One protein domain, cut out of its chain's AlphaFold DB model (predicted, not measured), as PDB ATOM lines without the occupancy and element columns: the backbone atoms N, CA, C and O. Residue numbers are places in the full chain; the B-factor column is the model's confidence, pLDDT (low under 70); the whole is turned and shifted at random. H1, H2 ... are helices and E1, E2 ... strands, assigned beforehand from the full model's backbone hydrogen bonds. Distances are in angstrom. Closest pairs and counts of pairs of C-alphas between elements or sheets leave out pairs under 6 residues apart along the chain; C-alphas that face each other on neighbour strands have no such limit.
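Overview. This is residues 2 to 135 of the 135 residues of an uncharacterized protein of Candidatus Micrarchaeota archaeon (UniProt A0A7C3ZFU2). At one end of an elongated outline the short crossed helices H1, H2 and H3 pack with the hairpin E1 and E2 into a head; H6 lies side by side with H1, and H4 runs from the hairpin toward the far end, where H5 lies and residues 89 to 95 stick out. The printed part has 134 residues, with six named helices and two named strands in the order H1 H2 H3 E1 E2 H4 H5 H6, mostly helix, with an antiparallel sheet. It is compact, with a radius of gyration of the C-alphas of 15.8 A, and spans 52 by 28 by 28 A.

Arrangement. H1, residues 13 to 22, only just touches H2, residues 31 to 37, with 3 pairs of C-alphas within 8 A, the closest those of Ile 18 and Ile 34. H3, residues 44 to 56, touches H2 at a steep tilt of 67 degrees, the closest C-alphas, of Ala 35 and Ile 44, 6.0 A apart. E1, residues 60 to 65, and E2, residues 68 to 73, form a hairpin, with N 61 and O 72 within hydrogen-bond range at 2.8 A. H4, residues 75 to 88, is apart from H5, residues 93 to 100. H6, residues 116 to 132, touches H1 with residues 120 to 127 alone at a shallow tilt of 11 degrees, the same way; the closest C-alphas, of Tyr 16 and Lys 123, are 6.4 A apart. With residues 128 to 131 alone H6 touches H4, closest at the C-alphas of Lys 79 and Ile 128, 6.7 A. Every O i to N i+4 pair is within hydrogen-bond range in H1, H2 and H3, against 8 of 10 in H4, 2 of 4 in H5 and 11 of 13 in H6.

Along the chain. H1 begins at C-alpha 13, (51.088, 44.329, -18.359), and H6, 25.2 A long, ends at C-alpha 132, (50.909, 39.428, 1.648). H3 measures 18.3 A and H4 20.7 A.

Size, cuts and confidence. The farthest C-alphas, of Asn 66 and Thr 94, are 53.1 A apart. The printed part has no cut; the link H5 to H6 is long. Mean pLDDT of the printed part is 71.2, with residues 81 to 122 among those under 70.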
ATOM      1  N   ALA A   2      48.581  37.518 -23.623       28.06
ATOM      2  CA  ALA A   2      48.005  37.622 -22.290       28.06
ATOM      3  C   ALA A   2      47.684  36.220 -21.747       28.06
ATOM      4  O   ALA A   2      47.212  35.374 -22.504       28.06
ATOM      5  N   VAL A   3      47.996  35.978 -20.474       50.00
ATOM      6  CA  VAL A   3      47.996  34.645 -19.845       50.00
ATOM      7  C   VAL A   3      46.614  34.253 -19.381       50.00
ATOM      8  O   VAL A   3      46.071  35.004 -18.600       50.00
ATOM      9  N   ILE A   4      46.082  33.093 -19.765       47.94
ATOM     10  CA  ILE A   4      44.777  32.595 -19.311       47.94
ATOM     11  C   ILE A   4      44.870  32.057 -17.865       47.94
ATOM     12  O   ILE A   4      45.460  31.002 -17.639       47.94
ATOM     13  N   LEU A   5      44.274  32.744 -16.884       54.09
ATOM     14  CA  LEU A   5      43.996  32.179 -15.557       54.09
ATOM     15  C   LEU A   5      42.987  31.022 -15.678       54.09
ATOM     16  O   LEU A   5      42.403  30.793 -16.736       54.09
ATOM     17  N   SER A   6      42.756  30.273 -14.595       49.06
ATOM     18  CA  SER A   6      41.913  29.061 -14.595       49.06
ATOM     19  C   SER A   6      40.490  29.243 -15.150       49.06
ATOM     20  O   SER A   6      39.850  28.249 -15.479       49.06
ATOM     21  N   ASP A   7      40.020  30.485 -15.250       56.62
ATOM     22  CA  ASP A   7      38.723  30.945 -15.749       56.62
ATOM     23  C   ASP A   7      38.773  31.595 -17.149       56.62
ATOM     24  O   ASP A   7      37.824  32.264 -17.557       56.62
ATOM     25  N   GLY A   8      39.866  31.449 -17.899       63.88
ATOM     26  CA  GLY A   8      39.991  32.084 -19.214       63.88
ATOM     27  C   GLY A   8      40.631  33.477 -19.178       63.88
ATOM     28  O   GLY A   8      40.904  34.031 -20.246       63.88
ATOM     29  N   PHE A   9      40.875  34.067 -17.996       71.19
ATOM     30  CA  PHE A   9      41.283  35.470 -17.921       71.19
ATOM     31  C   PHE A   9      42.692  35.701 -18.424       71.19
ATOM     32  O   PHE A   9      43.639  35.275 -17.787       71.19
ATOM     33  N   LYS A  10      42.828  36.476 -19.493       72.62
ATOM     34  CA  LYS A  10      44.093  36.841 -20.120       72.62
ATOM     35  C   LYS A  10      44.827  37.986 -19.389       72.62
ATOM     36  O   LYS A  10      44.639  39.148 -19.739       72.62
ATOM     37  N   PHE A  11      45.713  37.693 -18.430       74.12
ATOM     38  CA  PHE A  11      46.502  38.687 -17.687       74.12
ATOM     39  C   PHE A  11      47.634  39.312 -18.522       74.12
ATOM     40  O   PHE A  11      48.409  38.599 -19.163       74.12
ATOM     41  N   ASN A  12      47.753  40.644 -18.516       77.50
ATOM     42  CA  ASN A  12      48.765  41.385 -19.281       77.50
ATOM     43  C   ASN A  12      49.378  42.548 -18.470       77.50
ATOM     44  O   ASN A  12      48.912  42.875 -17.377       77.50
ATOM     45  N   ASN A  13      50.402  43.210 -19.024       78.81
ATOM     46  CA  ASN A  13      51.088  44.329 -18.359       78.81
ATOM     47  C   ASN A  13      50.163  45.485 -17.963       78.81
ATOM     48  O   ASN A  13      50.355  46.056 -16.896       78.81
ATOM     49  N   ARG A  14      49.161  45.833 -18.782       84.56
ATOM     50  CA  ARG A  14      48.235  46.930 -18.452       84.56
ATOM     51  C   ARG A  14      47.410  46.591 -17.214       84.56
ATOM     52  O   ARG A  14      47.203  47.448 -16.362       84.56
ATOM     53  N   TYR A  15      46.974  45.339 -17.091       88.75
ATOM     54  CA  TYR A  15      46.246  44.863 -15.914       88.75
ATOM     55  C   TYR A  15      47.124  44.876 -14.664       88.75
ATOM     56  O   TYR A  15      46.679  45.347 -13.620       88.75
ATOM     57  N   TYR A  16      48.387  44.457 -14.784       86.88
ATOM     58  CA  TYR A  16      49.372  44.600 -13.713       86.88
ATOM     59  C   TYR A  16      49.535  46.056 -13.264       86.88
ATOM     60  O   TYR A  16      49.417  46.332 -12.073       86.88
ATOM     61  N   GLU A  17      49.751  46.989 -14.195       90.00
ATOM     62  CA  GLU A  17      49.929  48.409 -13.872       90.00
ATOM     63  C   GLU A  17      48.718  48.961 -13.104       90.00
ATOM     64  O   GLU A  17      48.880  49.601 -12.065       90.00
ATOM     65  N   ILE A  18      47.498  48.657 -13.565       93.06
ATOM     66  CA  ILE A  18      46.256  49.087 -12.906       93.06
ATOM     67  C   ILE A  18      46.149  48.493 -11.498       93.06
ATOM     68  O   ILE A  18      45.913  49.232 -10.540       93.06
ATOM     69  N   LEU A  19      46.336  47.178 -11.342       92.62
ATOM     70  CA  LEU A  19      46.259  46.530 -10.031       92.62
ATOM     71  C   LEU A  19      47.330  47.068  -9.074       92.62
ATOM     72  O   LEU A  19      47.021  47.342  -7.916       92.62
ATOM     73  N   ASN A  20      48.553  47.301  -9.556       90.62
ATOM     74  CA  ASN A  20      49.649  47.862  -8.767       90.62
ATOM     75  C   ASN A  20      49.346  49.300  -8.305       90.62
ATOM     76  O   ASN A  20      49.618  49.649  -7.155       90.62
ATOM     77  N   LEU A  21      48.714  50.125  -9.151       92.75
ATOM     78  CA  LEU A  21      48.238  51.456  -8.756       92.75
ATOM     79  C   LEU A  21      47.165  51.380  -7.661       92.75
ATOM     80  O   LEU A  21      47.202  52.158  -6.704       92.75
ATOM     81  N   LEU A  22      46.215  50.451  -7.785       93.75
ATOM     82  CA  LEU A  22      45.106  50.289  -6.842       93.75
ATOM     83  C   LEU A  22      45.539  49.678  -5.501       93.75
ATOM     84  O   LEU A  22      44.962  50.013  -4.466       93.75
ATOM     85  N   LEU A  23      46.593  48.858  -5.496       90.12
ATOM     86  CA  LEU A  23      47.125  48.154  -4.323       90.12
ATOM     87  C   LEU A  23      47.449  49.084  -3.138       90.12
ATOM     88  O   LEU A  23      47.401  48.666  -1.981       90.12
ATOM     89  N   ASN A  24      47.783  50.348  -3.411       82.25
ATOM     90  CA  ASN A  24      48.170  51.345  -2.407       82.25
ATOM     91  C   ASN A  24      47.081  52.388  -2.108       82.25
ATOM     92  O   ASN A  24      47.335  53.357  -1.389       82.25
ATOM     93  N   LYS A  25      45.871  52.250  -2.662       88.62
ATOM     94  CA  LYS A  25      44.845  53.302  -2.603       88.62
ATOM     95  C   LYS A  25      43.606  52.814  -1.862       88.62
ATOM     96  O   LYS A  25      42.633  52.396  -2.475       88.62
ATOM     97  N   LYS A  26      43.605  52.969  -0.529       83.50
ATOM     98  CA  LYS A  26      42.471  52.600   0.352       83.50
ATOM     99  C   LYS A  26      41.128  53.212  -0.080       83.50
ATOM    100  O   LYS A  26      40.092  52.590   0.094       83.50
ATOM    101  N   LYS A  27      41.137  54.428  -0.641       88.50
ATOM    102  CA  LYS A  27      39.924  55.121  -1.124       88.50
ATOM    103  C   LYS A  27      39.537  54.764  -2.567       88.50
ATOM    104  O   LYS A  27      38.523  55.262  -3.049       88.50
ATOM    105  N   GLY A  28      40.332  53.937  -3.240       92.25
ATOM    106  CA  GLY A  28      40.197  53.643  -4.659       92.25
ATOM    107  C   GLY A  28      40.639  54.801  -5.551       92.25
ATOM    108  O   GLY A  28      41.042  55.868  -5.081       92.25
ATOM    109  N   LEU A  29      40.579  54.580  -6.859       94.75
ATOM    110  CA  LEU A  29      40.844  55.596  -7.878       94.75
ATOM    111  C   LEU A  29      39.706  55.601  -8.893       94.75
ATOM    112  O   LEU A  29      39.182  54.547  -9.232       94.75
ATOM    113  N   ASN A  30      39.331  56.772  -9.403       94.69
ATOM    114  CA  ASN A  30      38.412  56.852 -10.537       94.69
ATOM    115  C   ASN A  30      39.160  56.614 -11.864       94.69
ATOM    116  O   ASN A  30      40.389  56.721 -11.929       94.69
ATOM    117  N   LYS A  31      38.417  56.323 -12.939       93.06
ATOM    118  CA  LYS A  31      38.997  55.995 -14.256       93.06
ATOM    119  C   LYS A  31      39.933  57.081 -14.807       93.06
ATOM    120  O   LYS A  31      40.947  56.753 -15.414       93.06
ATOM    121  N   TYR A  32      39.630  58.357 -14.560       92.94
ATOM    122  CA  TYR A  32      40.423  59.491 -15.044       92.94
ATOM    123  C   TYR A  32      41.777  59.568 -14.341       92.94
ATOM    124  O   TYR A  32      42.810  59.704 -14.989       92.94
ATOM    125  N   LYS A  33      41.786  59.398 -13.016       93.31
ATOM    126  CA  LYS A  33      43.014  59.383 -12.222       93.31
ATOM    127  C   LYS A  33      43.887  58.174 -12.549       93.31
ATOM    128  O   LYS A  33      45.104  58.306 -12.574       93.31
ATOM    129  N   ILE A  34      43.282  57.019 -12.836       92.69
ATOM    130  CA  ILE A  34      44.009  55.839 -13.328       92.69
ATOM    131  C   ILE A  34      44.644  56.144 -14.689       92.69
ATOM    132  O   ILE A  34      45.841  55.938 -14.852       92.69
ATOM    133  N   ALA A  35      43.883  56.691 -15.643       91.56
ATOM    134  CA  ALA A  35      44.413  57.053 -16.959       91.56
ATOM    135  C   ALA A  35      45.570  58.062 -16.871       91.56
ATOM    136  O   ALA A  35      46.576  57.893 -17.556       91.56
ATOM    137  N   LEU A  36      45.455  59.059 -15.989       91.31
ATOM    138  CA  LEU A  36      46.513  60.033 -15.723       91.31
ATOM    139  C   LEU A  36      47.778  59.367 -15.162       91.31
ATOM    140  O   LEU A  36      48.864  59.596 -15.680       91.31
ATOM    141  N   LEU A  37      47.643  58.510 -14.143       89.81
ATOM    142  CA  LEU A  37      48.779  57.822 -13.511       89.81
ATOM    143  C   LEU A  37      49.462  56.804 -14.432       89.81
ATOM    144  O   LEU A  37      50.637  56.510 -14.248       89.81
ATOM    145  N   LEU A  38      48.744  56.285 -15.428       87.94
ATOM    146  CA  LEU A  38      49.313  55.439 -16.477       87.94
ATOM    147  C   LEU A  38      49.982  56.243 -17.604       87.94
ATOM    148  O   LEU A  38      50.425  55.636 -18.575       87.94
ATOM    149  N   ASN A  39      50.009  57.579 -17.515       83.62
ATOM    150  CA  ASN A  39      50.414  58.489 -18.590       83.62
ATOM    151  C   ASN A  39      49.656  58.225 -19.913       83.62
ATOM    152  O   ASN A  39      50.206  58.283 -21.009       83.62
ATOM    153  N   LYS A  40      48.370  57.869 -19.802       73.31
ATOM    154  CA  LYS A  40      47.476  57.490 -20.912       73.31
ATOM    155  C   LYS A  40      46.286  58.442 -21.006       73.31
ATOM    156  O   LYS A  40      45.158  58.012 -21.255       73.31
ATOM    157  N   THR A  41      46.522  59.739 -20.814       62.38
ATOM    158  CA  THR A  41      45.487  60.790 -20.830       62.38
ATOM    159  C   THR A  41      44.667  60.811 -22.129       62.38
ATOM    160  O   THR A  41      43.477  61.104 -22.076       62.38
ATOM    161  N   GLY A  42      45.238  60.379 -23.262       62.97
ATOM    162  CA  GLY A  42      44.534  60.221 -24.547       62.97
ATOM    163  C   GLY A  42      43.802  58.884 -24.770       62.97
ATOM    164  O   GLY A  42      43.093  58.741 -25.758       62.97
ATOM    165  N   ASN A  43      43.936  57.889 -23.879       80.56
ATOM    166  CA  ASN A  43      43.359  56.544 -24.057       80.56
ATOM    167  C   ASN A  43      42.415  56.138 -22.911       80.56
ATOM    168  O   ASN A  43      42.461  55.019 -22.390       80.56
ATOM    169  N   ILE A  44      41.523  57.053 -22.521       84.62
ATOM    170  CA  ILE A  44      40.513  56.818 -21.473       84.62
ATOM    171  C   ILE A  44      39.588  55.651 -21.851       84.62
ATOM    172  O   ILE A  44      39.225  54.855 -20.986       84.62
ATOM    173  N   LYS A  45      39.246  55.499 -23.138       87.19
ATOM    174  CA  LYS A  45      38.420  54.382 -23.630       87.19
ATOM    175  C   LYS A  45      39.096  53.031 -23.383       87.19
ATOM    176  O   LYS A  45      38.454  52.114 -22.880       87.19
ATOM    177  N   GLY A  46      40.400  52.926 -23.649       89.06
ATOM    178  CA  GLY A  46      41.174  51.724 -23.350       89.06
ATOM    179  C   GLY A  46      41.224  51.420 -21.854       89.06
ATOM    180  O   GLY A  46      41.012  50.279 -21.465       89.06
ATOM    181  N   VAL A  47      41.433  52.434 -21.008       91.06
ATOM    182  CA  VAL A  47      41.392  52.258 -19.542       91.06
ATOM    183  C   VAL A  47      40.005  51.808 -19.078       91.06
ATOM    184  O   VAL A  47      39.899  50.936 -18.224       91.06
ATOM    185  N   SER A  48      38.931  52.340 -19.665       92.75
ATOM    186  CA  SER A  48      37.565  51.913 -19.349       92.75
ATOM    187  C   SER A  48      37.318  50.443 -19.695       92.75
ATOM    188  O   SER A  48      36.682  49.740 -18.913       92.75
ATOM    189  N   ASN A  49      37.824  49.974 -20.839       93.50
ATOM    190  CA  ASN A  49      37.730  48.566 -21.225       93.50
ATOM    191  C   ASN A  49      38.533  47.676 -20.272       93.50
ATOM    192  O   ASN A  49      38.011  46.665 -19.814       93.50
ATOM    193  N   ASP A  50      39.755  48.083 -19.918       92.88
ATOM    194  CA  ASP A  50      40.591  47.337 -18.975       92.88
ATOM    195  C   ASP A  50      39.918  47.203 -17.603       92.88
ATOM    196  O   ASP A  50      39.896  46.119 -17.026       92.88
ATOM    197  N   LEU A  51      39.331  48.293 -17.096       94.81
ATOM    198  CA  LEU A  51      38.607  48.295 -15.824       94.81
ATOM    199  C   LEU A  51      37.373  47.394 -15.881       94.81
ATOM    200  O   LEU A  51      37.177  46.597 -14.970       94.81
ATOM    201  N   LYS A  52      36.592  47.452 -16.967       94.81
ATOM    202  CA  LYS A  52      35.436  46.565 -17.158       94.81
ATOM    203  C   LYS A  52      35.860  45.096 -17.184       94.81
ATOM    204  O   LYS A  52      35.217  44.263 -16.560       94.81
ATOM    205  N   THR A  53      36.956  44.772 -17.866       91.94
ATOM    206  CA  THR A  53      37.501  43.412 -17.866       91.94
ATOM    207  C   THR A  53      37.924  42.985 -16.459       91.94
ATOM    208  O   THR A  53      37.531  41.915 -16.013       91.94
ATOM    209  N   LEU A  54      38.677  43.813 -15.733       92.81
ATOM    210  CA  LEU A  54      39.111  43.497 -14.369       92.81
ATOM    211  C   LEU A  54      37.935  43.338 -13.390       92.81
ATOM    212  O   LEU A  54      38.017  42.502 -12.491       92.81
ATOM    213  N   GLU A  55      36.855  44.107 -13.563       93.94
ATOM    214  CA  GLU A  55      35.601  43.939 -12.816       93.94
ATOM    215  C   GLU A  55      34.897  42.626 -13.170       93.94
ATOM    216  O   GLU A  55      34.464  41.914 -12.272       93.94
ATOM    217  N   ASN A  56      34.821  42.262 -14.455       92.12
ATOM    218  CA  ASN A  56      34.182  41.015 -14.892       92.12
ATOM    219  C   ASN A  56      34.861  39.764 -14.308       92.12
ATOM    220  O   ASN A  56      34.191  38.774 -14.034       92.12
ATOM    221  N   TYR A  57      36.182  39.811 -14.115       87.62
ATOM    222  CA  TYR A  57      36.950  38.748 -13.452       87.62
ATOM    223  C   TYR A  57      37.066  38.935 -11.936       87.62
ATOM    224  O   TYR A  57      37.788  38.199 -11.257       87.62
ATOM    225  N   ASP A  58      36.339  39.915 -11.400       92.00
ATOM    226  CA  ASP A  58      36.197  40.180  -9.976       92.00
ATOM    227  C   ASP A  58      37.537  40.512  -9.285       92.00
ATOM    228  O   ASP A  58      37.691  40.374  -8.074       92.00
ATOM    229  N   LEU A  59      38.542  40.957 -10.049       90.81
ATOM    230  CA  LEU A  59      39.867  41.346  -9.544       90.81
ATOM    231  C   LEU A  59      39.867  42.754  -8.948       90.81
ATOM    232  O   LEU A  59      40.711  43.089  -8.111       90.81
ATOM    233  N   ILE A  60      38.906  43.574  -9.364       95.19
ATOM    234  CA  ILE A  60      38.608  44.876  -8.780       95.19
ATOM    235  C   ILE A  60      37.108  44.979  -8.511       95.19
ATOM    236  O   ILE A  60      36.301  44.359  -9.195       95.19
ATOM    237  N   LYS A  61      36.745  45.794  -7.525       95.75
ATOM    238  CA  LYS A  61      35.369  46.181  -7.207       95.75
ATOM    239  C   LYS A  61      35.210  47.667  -7.480       95.75
ATOM    240  O   LYS A  61      36.194  48.411  -7.424       95.75
ATOM    241  N   SER A  62      33.987  48.120  -7.694       95.00
ATOM    242  CA  SER A  62      33.684  49.541  -7.780       95.00
ATOM    243  C   SER A  62      32.721  50.005  -6.705       95.00
ATOM    244  O   SER A  62      31.932  49.236  -6.166       95.00
ATOM    245  N   VAL A  63      32.836  51.285  -6.368       94.50
ATOM    246  CA  VAL A  63      31.961  51.990  -5.439       94.50
ATOM    247  C   VAL A  63      31.608  53.322  -6.071       94.50
ATOM    248  O   VAL A  63      32.503  54.103  -6.413       94.50
ATOM    249  N   ASP A  64      30.318  53.593  -6.212       94.62
ATOM    250  CA  ASP A  64      29.838  54.895  -6.653       94.62
ATOM    251  C   ASP A  64      29.801  55.874  -5.480       94.62
ATOM    252  O   ASP A  64      29.296  55.578  -4.397       94.62
ATOM    253  N   LYS A  65      30.382  57.057  -5.690       93.00
ATOM    254  CA  LYS A  65      30.354  58.172  -4.740       93.00
ATOM    255  C   LYS A  65      30.018  59.439  -5.504       93.00
ATOM    256  O   LYS A  65      30.807  59.868  -6.343       93.00
ATOM    257  N   ASN A  66      28.860  60.026  -5.216       92.69
ATOM    258  CA  ASN A  66      28.376  61.257  -5.851       92.69
ATOM    259  C   ASN A  66      28.388  61.178  -7.392       92.69
ATOM    260  O   ASN A  66      28.889  62.075  -8.063       92.69
ATOM    261  N   GLY A  67      27.917  60.058  -7.955       91.44
ATOM    262  CA  GLY A  67      27.893  59.830  -9.408       91.44
ATOM    263  C   GLY A  67      29.259  59.535 -10.041       91.44
ATOM    264  O   GLY A  67      29.361  59.405 -11.260       91.44
ATOM    265  N   VAL A  68      30.320  59.414  -9.237       93.50
ATOM    266  CA  VAL A  68      31.660  59.056  -9.703       93.50
ATOM    267  C   VAL A  68      32.016  57.651  -9.234       93.50
ATOM    268  O   VAL A  68      32.092  57.377  -8.037       93.50
ATOM    269  N   LYS A  69      32.315  56.781 -10.199       94.81
ATOM    270  CA  LYS A  69      32.742  55.400  -9.964       94.81
ATOM    271  C   LYS A  69      34.217  55.337  -9.548       94.81
ATOM    272  O   LYS A  69      35.103  55.758 -10.304       94.81
ATOM    273  N   PHE A  70      34.491  54.793  -8.363       96.19
ATOM    274  CA  PHE A  70      35.836  54.537  -7.833       96.19
ATOM    275  C   PHE A  70      36.129  53.043  -7.822       96.19
ATOM    276  O   PHE A  70      35.295  52.259  -7.396       96.19
ATOM    277  N   TYR A  71      37.332  52.657  -8.239       97.06
ATOM    278  CA  TYR A  71      37.763  51.266  -8.333       97.06
ATOM    279  C   TYR A  71      38.715  50.917  -7.191       97.06
ATOM    280  O   TYR A  71      39.589  51.712  -6.836       97.06
ATOM    281  N   LEU A  72      38.545  49.725  -6.631       95.94
ATOM    282  CA  LEU A  72      39.292  49.163  -5.509       95.94
ATOM    283  C   LEU A  72      39.758  47.757  -5.870       95.94
ATOM    284  O   LEU A  72      39.056  47.026  -6.556       95.94
ATOM    285  N   ILE A  73      40.919  47.350  -5.370       93.75
ATOM    286  CA  ILE A  73      41.417  45.989  -5.580       93.75
ATOM    287  C   ILE A  73      40.612  44.968  -4.754       93.75
ATOM    288  O   ILE A  73      40.356  45.181  -3.567       93.75
ATOM    289  N   ASN A  74      40.219  43.846  -5.365       92.88
ATOM    290  CA  ASN A  74      39.548  42.743  -4.677       92.88
ATOM    291  C   ASN A  74      40.589  41.764  -4.107       92.88
ATOM    292  O   ASN A  74      40.937  40.754  -4.720       92.88
ATOM    293  N   ILE A  75      41.109  42.080  -2.921       88.50
ATOM    294  CA  ILE A  75      42.173  41.299  -2.268       88.50
ATOM    295  C   ILE A  75      41.764  39.833  -2.054       88.50
ATOM    296  O   ILE A  75      42.586  38.934  -2.229       88.50
ATOM    297  N   GLU A  76      40.510  39.582  -1.681       87.31
ATOM    298  CA  GLU A  76      40.008  38.231  -1.413       87.31
ATOM    299  C   GLU A  76      40.007  37.375  -2.677       87.31
ATOM    300  O   GLU A  76      40.497  36.244  -2.653       87.31
ATOM    301  N   ARG A  77      39.527  37.929  -3.799       85.38
ATOM    302  CA  ARG A  77      39.550  37.237  -5.089       85.38
ATOM    303  C   ARG A  77      40.980  36.926  -5.523       85.38
ATOM    304  O   ARG A  77      41.264  35.786  -5.877       85.38
ATOM    305  N   ILE A  78      41.891  37.898  -5.437       83.94
ATOM    306  CA  ILE A  78      43.301  37.714  -5.823       83.94
ATOM    307  C   ILE A  78      43.971  36.613  -4.984       83.94
ATOM    308  O   ILE A  78      44.666  35.759  -5.532       83.94
ATOM    309  N   LYS A  79      43.696  36.552  -3.675       79.44
ATOM    310  CA  LYS A  79      44.195  35.475  -2.801       79.44
ATOM    311  C   LYS A  79      43.658  34.091  -3.177       79.44
ATOM    312  O   LYS A  79      44.382  33.112  -3.027       79.44
ATOM    313  N   ARG A  80      42.429  33.973  -3.694       73.38
ATOM    314  CA  ARG A  80      41.891  32.675  -4.153       73.38
ATOM    315  C   ARG A  80      42.630  32.127  -5.371       73.38
ATOM    316  O   ARG A  80      42.801  30.915  -5.459       73.38
ATOM    317  N   TYR A  81      43.133  32.977  -6.269       67.69
ATOM    318  CA  TYR A  81      43.952  32.497  -7.389       67.69
ATOM    319  C   TYR A  81      45.251  31.847  -6.917       67.69
ATOM    320  O   TYR A  81      45.678  30.883  -7.542       67.69
ATOM    321  N   ARG A  82      45.827  32.276  -5.782       63.84
ATOM    322  CA  ARG A  82      46.928  31.545  -5.139       63.84
ATOM    323  C   ARG A  82      46.504  30.093  -4.902       63.84
ATOM    324  O   ARG A  82      47.128  29.180  -5.425       63.84
ATOM    325  N   GLN A  83      45.405  29.883  -4.179       49.62
ATOM    326  CA  GLN A  83      44.899  28.543  -3.856       49.62
ATOM    327  C   GLN A  83      44.552  27.724  -5.110       49.62
ATOM    328  O   GLN A  83      44.889  26.548  -5.167       49.62
ATOM    329  N   GLY A  84      43.947  28.335  -6.135       46.41
ATOM    330  CA  GLY A  84      43.646  27.672  -7.410       46.41
ATOM    331  C   GLY A  84      44.892  27.248  -8.196       46.41
ATOM    332  O   GLY A  84      44.910  26.153  -8.759       46.41
ATOM    333  N   ILE A  85      45.951  28.068  -8.176       47.00
ATOM    334  CA  ILE A  85      47.275  27.710  -8.701       47.00
ATOM    335  C   ILE A  85      47.832  26.516  -7.906       47.00
ATOM    336  O   ILE A  85      48.203  25.521  -8.512       47.00
ATOM    337  N   PHE A  86      47.781  26.537  -6.567       34.97
ATOM    338  CA  PHE A  86      48.254  25.421  -5.727       34.97
ATOM    339  C   PHE A  86      47.435  24.118  -5.868       34.97
ATOM    340  O   PHE A  86      47.991  23.037  -5.695       34.97
ATOM    341  N   ILE A  87      46.136  24.177  -6.190       28.70
ATOM    342  CA  ILE A  87      45.281  22.983  -6.346       28.70
ATOM    343  C   ILE A  87      45.493  22.311  -7.711       28.70
ATOM    344  O   ILE A  87      45.619  21.088  -7.763       28.70
ATOM    345  N   ARG A  88      45.605  23.073  -8.815       33.56
ATOM    346  CA  ARG A  88      45.963  22.502 -10.135       33.56
ATOM    347  C   ARG A  88      47.388  21.942 -10.177       33.56
ATOM    348  O   ARG A  88      47.675  21.111 -11.026       33.56
ATOM    349  N   VAL A  89      48.246  22.341  -9.239       34.59
ATOM    350  CA  VAL A  89      49.608  21.810  -9.085       34.59
ATOM    351  C   VAL A  89      49.635  20.350  -8.594       34.59
ATOM    352  O   VAL A  89      50.656  19.693  -8.741       34.59
ATOM    353  N   LYS A  90      48.519  19.788  -8.103       31.58
ATOM    354  CA  LYS A  90      48.434  18.368  -7.703       31.58
ATOM    355  C   LYS A  90      48.161  17.375  -8.850       31.58
ATOM    356  O   LYS A  90      47.927  16.205  -8.562       31.58
ATOM    357  N   ILE A  91      48.157  17.791 -10.123       35.16
ATOM    358  CA  ILE A  91      47.843  16.901 -11.257       35.16
ATOM    359  C   ILE A  91      48.885  17.068 -12.383       35.16
ATOM    360  O   ILE A  91      48.879  18.066 -13.093       35.16
ATOM    361  N   SER A  92      49.725  16.030 -12.510       34.91
ATOM    362  CA  SER A  92      50.793  15.719 -13.485       34.91
ATOM    363  C   SER A  92      52.129  16.492 -13.403       34.91
ATOM    364  O   SER A  92      52.275  17.657 -13.774       34.91
ATOM    365  N   ASP A  93      53.158  15.769 -12.949       42.62
ATOM    366  CA  ASP A  93      54.508  16.248 -12.618       42.62
ATOM    367  C   ASP A  93      55.350  16.775 -13.800       42.62
ATOM    368  O   ASP A  93      56.394  17.391 -13.590       42.62
ATOM    369  N   THR A  94      54.918  16.610 -15.052       42.59
ATOM    370  CA  THR A  94      55.730  16.943 -16.240       42.59
ATOM    371  C   THR A  94      55.501  18.348 -16.804       42.59
ATOM    372  O   THR A  94      56.431  18.937 -17.351       42.59
ATOM    373  N   LEU A  95      54.315  18.948 -16.634       37.66
ATOM    374  CA  LEU A  95      54.063  20.329 -17.085       37.66
ATOM    375  C   LEU A  95      54.513  21.369 -16.039       37.66
ATOM    376  O   LEU A  95      54.933  22.476 -16.379       37.66
ATOM    377  N   ASN A  96      54.469  20.985 -14.760       37.62
ATOM    378  CA  ASN A  96      54.892  21.813 -13.631       37.62
ATOM    379  C   ASN A  96      56.404  22.000 -13.557       37.62
ATOM    380  O   ASN A  96      56.853  23.096 -13.227       37.62
ATOM    381  N   GLN A  97      57.201  20.986 -13.911       38.59
ATOM    382  CA  GLN A  97      58.643  21.183 -14.026       38.59
ATOM    383  C   GLN A  97      58.969  22.229 -15.099       38.59
ATOM    384  O   GLN A  97      59.865  23.024 -14.881       38.59
ATOM    385  N   LEU A  98      58.210  22.374 -16.188       35.38
ATOM    386  CA  LEU A  98      58.533  23.392 -17.198       35.38
ATOM    387  C   LEU A  98      58.232  24.842 -16.764       35.38
ATOM    388  O   LEU A  98      58.918  25.764 -17.196       35.38
ATOM    389  N   ILE A  99      57.219  25.058 -15.917       39.69
ATOM    390  CA  ILE A  99      56.818  26.405 -15.462       39.69
ATOM    391  C   ILE A  99      57.525  26.791 -14.150       39.69
ATOM    392  O   ILE A  99      57.855  27.962 -13.960       39.69
ATOM    393  N   PHE A 100      57.811  25.823 -13.269       38.47
ATOM    394  CA  PHE A 100      58.441  26.054 -11.963       38.47
ATOM    395  C   PHE A 100      59.921  25.652 -11.864       38.47
ATOM    396  O   PHE A 100      60.571  26.135 -10.943       38.47
ATOM    397  N   SER A 101      60.500  24.853 -12.776       39.56
ATOM    398  CA  SER A 101      61.961  24.583 -12.740       39.56
ATOM    399  C   SER A 101      62.810  25.785 -13.141       39.56
ATOM    400  O   SER A 101      64.028  25.751 -12.980       39.56
ATOM    401  N   HIS A 102      62.197  26.847 -13.665       41.09
ATOM    402  CA  HIS A 102      62.935  28.038 -14.058       41.09
ATOM    403  C   HIS A 102      62.700  29.246 -13.167       41.09
ATOM    404  O   HIS A 102      63.587  30.074 -13.126       41.09
ATOM    405  N   CYS A 103      61.608  29.349 -12.409       43.25
ATOM    406  CA  CYS A 103      61.354  30.562 -11.624       43.25
ATOM    407  C   CYS A 103      60.586  30.293 -10.300       43.25
ATOM    408  O   CYS A 103      59.490  30.826 -10.100       43.25
ATOM    409  N   PRO A 104      61.115  29.457  -9.380       38.88
ATOM    410  CA  PRO A 104      60.467  29.127  -8.104       38.88
ATOM    411  C   PRO A 104      60.389  30.297  -7.103       38.88
ATOM    412  O   PRO A 104      59.645  30.207  -6.125       38.88
ATOM    413  N   PHE A 105      61.096  31.410  -7.340       43.34
ATOM    414  CA  PHE A 105      61.136  32.564  -6.436       43.34
ATOM    415  C   PHE A 105      61.066  33.911  -7.171       43.34
ATOM    416  O   PHE A 105      61.543  34.072  -8.292       43.34
ATOM    417  N   MET A 106      60.513  34.921  -6.486       42.38
ATOM    418  CA  MET A 106      60.376  36.315  -6.945       42.38
ATOM    419  C   MET A 106      61.644  36.934  -7.557       42.38
ATOM    420  O   MET A 106      61.531  37.818  -8.403       42.38
ATOM    421  N   ASN A 107      62.830  36.483  -7.138       39.91
ATOM    422  CA  ASN A 107      64.111  37.032  -7.583       39.91
ATOM    423  C   ASN A 107      64.534  36.584  -8.995       39.91
ATOM    424  O   ASN A 107      65.454  37.178  -9.549       39.91
ATOM    425  N   GLU A 108      63.868  35.600  -9.610       39.84
ATOM    426  CA  GLU A 108      64.320  35.011 -10.885       39.84
ATOM    427  C   GLU A 108      63.450  35.378 -12.096       39.84
ATOM    428  O   GLU A 108      63.877  35.203 -13.235       39.84
ATOM    429  N   CYS A 109      62.272  35.986 -11.897       47.44
ATOM    430  CA  CYS A 109      61.353  36.334 -12.994       47.44
ATOM    431  C   CYS A 109      61.961  37.245 -14.075       47.44
ATOM    432  O   CYS A 109      61.535  37.177 -15.228       47.44
ATOM    433  N   ASN A 110      62.964  38.061 -13.734       43.59
ATOM    434  CA  ASN A 110      63.678  38.903 -14.701       43.59
ATOM    435  C   ASN A 110      64.645  38.112 -15.600       43.59
ATOM    436  O   ASN A 110      64.959  38.576 -16.694       43.59
ATOM    437  N   ASN A 111      65.078  36.918 -15.179       42.03
ATOM    438  CA  ASN A 111      66.057  36.097 -15.896       42.03
ATOM    439  C   ASN A 111      65.415  34.964 -16.725       42.03
ATOM    440  O   ASN A 111      66.059  34.438 -17.628       42.03
ATOM    441  N   CYS A 112      64.142  34.621 -16.483       42.00
ATOM    442  CA  CYS A 112      63.445  33.515 -17.165       42.00
ATOM    443  C   CYS A 112      62.702  33.895 -18.456       42.00
ATOM    444  O   CYS A 112      62.228  33.018 -19.181       42.00
ATOM    445  N   SER A 113      62.497  35.184 -18.747       42.41
ATOM    446  CA  SER A 113      61.506  35.584 -19.754       42.41
ATOM    447  C   SER A 113      62.108  35.887 -21.129       42.41
ATOM    448  O   SER A 113      62.413  37.037 -21.439       42.41
ATOM    449  N   LYS A 114      62.175  34.877 -22.007       44.00
ATOM    450  CA  LYS A 114      62.157  35.101 -23.471       44.00
ATOM    451  C   LYS A 114      60.767  34.906 -24.106       44.00
ATOM    452  O   LYS A 114      60.620  35.099 -25.306       44.00
ATOM    453  N   GLY A 115      59.730  34.606 -23.315       47.19
ATOM    454  CA  GLY A 115      58.341  34.463 -23.776       47.19
ATOM    455  C   GLY A 115      57.356  35.305 -22.962       47.19
ATOM    456  O   GLY A 115      57.356  35.254 -21.732       47.19
ATOM    457  N   GLY A 116      56.484  36.066 -23.637       46.41
ATOM    458  CA  GLY A 116      55.528  36.987 -22.995       46.41
ATOM    459  C   GLY A 116      54.481  36.322 -22.087       46.41
ATOM    460  O   GLY A 116      53.832  37.008 -21.297       46.41
ATOM    461  N   GLU A 117      54.327  34.999 -22.173       46.88
ATOM    462  CA  GLU A 117      53.422  34.198 -21.338       46.88
ATOM    463  C   GLU A 117      53.968  33.996 -19.914       46.88
ATOM    464  O   GLU A 117      53.220  34.087 -18.944       46.88
ATOM    465  N   ILE A 118      55.285  33.843 -19.759       54.00
ATOM    466  CA  ILE A 118      55.936  33.714 -18.443       54.00
ATOM    467  C   ILE A 118      55.897  35.065 -17.708       54.00
ATOM    468  O   ILE A 118      55.576  35.136 -16.519       54.00
ATOM    469  N   THR A 119      56.108  36.166 -18.436       57.19
ATOM    470  CA  THR A 119      56.105  37.530 -17.884       57.19
ATOM    471  C   THR A 119      54.762  37.920 -17.250       57.19
ATOM    472  O   THR A 119      54.744  38.619 -16.235       57.19
ATOM    473  N   GLY A 120      53.630  37.479 -17.810       59.06
ATOM    474  CA  GLY A 120      52.300  37.783 -17.265       59.06
ATOM    475  C   GLY A 120      52.032  37.106 -15.916       59.06
ATOM    476  O   GLY A 120      51.555  37.762 -14.989       59.06
ATOM    477  N   ASN A 121      52.398  35.826 -15.781       62.50
ATOM    478  CA  ASN A 121      52.260  35.071 -14.530       62.50
ATOM    479  C   ASN A 121      53.160  35.621 -13.423       62.50
ATOM    480  O   ASN A 121      52.686  35.849 -12.311       62.50
ATOM    481  N   CYS A 122      54.422  35.914 -13.750       67.38
ATOM    482  CA  CYS A 122      55.364  36.571 -12.846       67.38
ATOM    483  C   CYS A 122      54.774  37.850 -12.237       67.38
ATOM    484  O   CYS A 122      54.758  38.032 -11.020       67.38
ATOM    485  N   LYS A 123      54.209  38.713 -13.086       73.19
ATOM    486  CA  LYS A 123      53.609  39.980 -12.657       73.19
ATOM    487  C   LYS A 123      52.356  39.798 -11.812       73.19
ATOM    488  O   LYS A 123      52.133  40.568 -10.883       73.19
ATOM    489  N   PHE A 124      51.532  38.796 -12.104       75.81
ATOM    490  CA  PHE A 124      50.368  38.513 -11.264       75.81
ATOM    491  C   PHE A 124      50.782  37.976  -9.887       75.81
ATOM    492  O   PHE A 124      50.253  38.422  -8.868       75.81
ATOM    493  N   TYR A 125      51.784  37.094  -9.837       73.94
ATOM    494  CA  TYR A 125      52.361  36.617  -8.580       73.94
ATOM    495  C   TYR A 125      52.989  37.756  -7.765       73.94
ATOM    496  O   TYR A 125      52.844  37.809  -6.544       73.94
ATOM    497  N   GLU A 126      53.608  38.730  -8.437       76.94
ATOM    498  CA  GLU A 126      54.137  39.933  -7.795       76.94
ATOM    499  C   GLU A 126      53.052  40.721  -7.044       76.94
ATOM    500  O   GLU A 126      53.270  41.156  -5.911       76.94
ATOM    501  N   ILE A 127      51.856  40.856  -7.631       82.25
ATOM    502  CA  ILE A 127      50.702  41.470  -6.959       82.25
ATOM    503  C   ILE A 127      50.301  40.665  -5.718       82.25
ATOM    504  O   ILE A 127      50.076  41.265  -4.666       82.25
ATOM    505  N   ILE A 128      50.233  39.332  -5.810       80.06
ATOM    506  CA  ILE A 128      49.878  38.458  -4.677       80.06
ATOM    507  C   ILE A 128      50.869  38.650  -3.524       80.06
ATOM    508  O   ILE A 128      50.459  38.926  -2.399       80.06
ATOM    509  N   SER A 129      52.167  38.582  -3.806       76.44
ATOM    510  CA  SER A 129      53.208  38.737  -2.787       76.44
ATOM    511  C   SER A 129      53.198  40.131  -2.138       76.44
ATOM    512  O   SER A 129      53.217  40.242  -0.911       76.44
ATOM    513  N   LYS A 130      53.018  41.211  -2.916       82.25
ATOM    514  CA  LYS A 130      52.839  42.576  -2.374       82.25
ATOM    515  C   LYS A 130      51.606  42.725  -1.474       82.25
ATOM    516  O   LYS A 130      51.601  43.571  -0.582       82.25
ATOM    517  N   ILE A 131      50.533  41.968  -1.721       82.06
ATOM    518  CA  ILE A 131      49.354  41.932  -0.839       82.06
ATOM    519  C   ILE A 131      49.694  41.247   0.492       82.06
ATOM    520  O   ILE A 131      49.149  41.630   1.527       82.06
ATOM    521  N   GLU A 132      50.558  40.232   0.475       77.25
ATOM    522  CA  GLU A 132      50.909  39.428   1.648       77.25
ATOM    523  C   GLU A 132      51.924  40.112   2.563       77.25
ATOM    524  O   GLU A 132      51.717  40.111   3.770       77.25
ATOM    525  N   GLN A 133      52.935  40.782   2.003       74.81
ATOM    526  CA  GLN A 133      53.948  41.543   2.756       74.81
ATOM    527  C   GLN A 133      53.389  42.754   3.528       74.81
ATOM    528  O   GLN A 133      54.109  43.398   4.280       74.81
ATOM    529  N   LYS A 134      52.119  43.111   3.309       65.38
ATOM    530  CA  LYS A 134      51.430  44.211   4.004       65.38
ATOM    531  C   LYS A 134      50.684  43.781   5.271       65.38
ATOM    532  O   LYS A 134      50.014  44.625   5.868       65.38
ATOM    533  N   LYS A 135      50.708  42.493   5.607       50.75
ATOM    534  CA  LYS A 135      50.249  41.990   6.905       50.75
ATOM    535  C   LYS A 135      51.367  42.095   7.925       50.75
ATOM    536  O   LYS A 135      51.017  42.413   9.077       50.75
TER     537      LYS A 135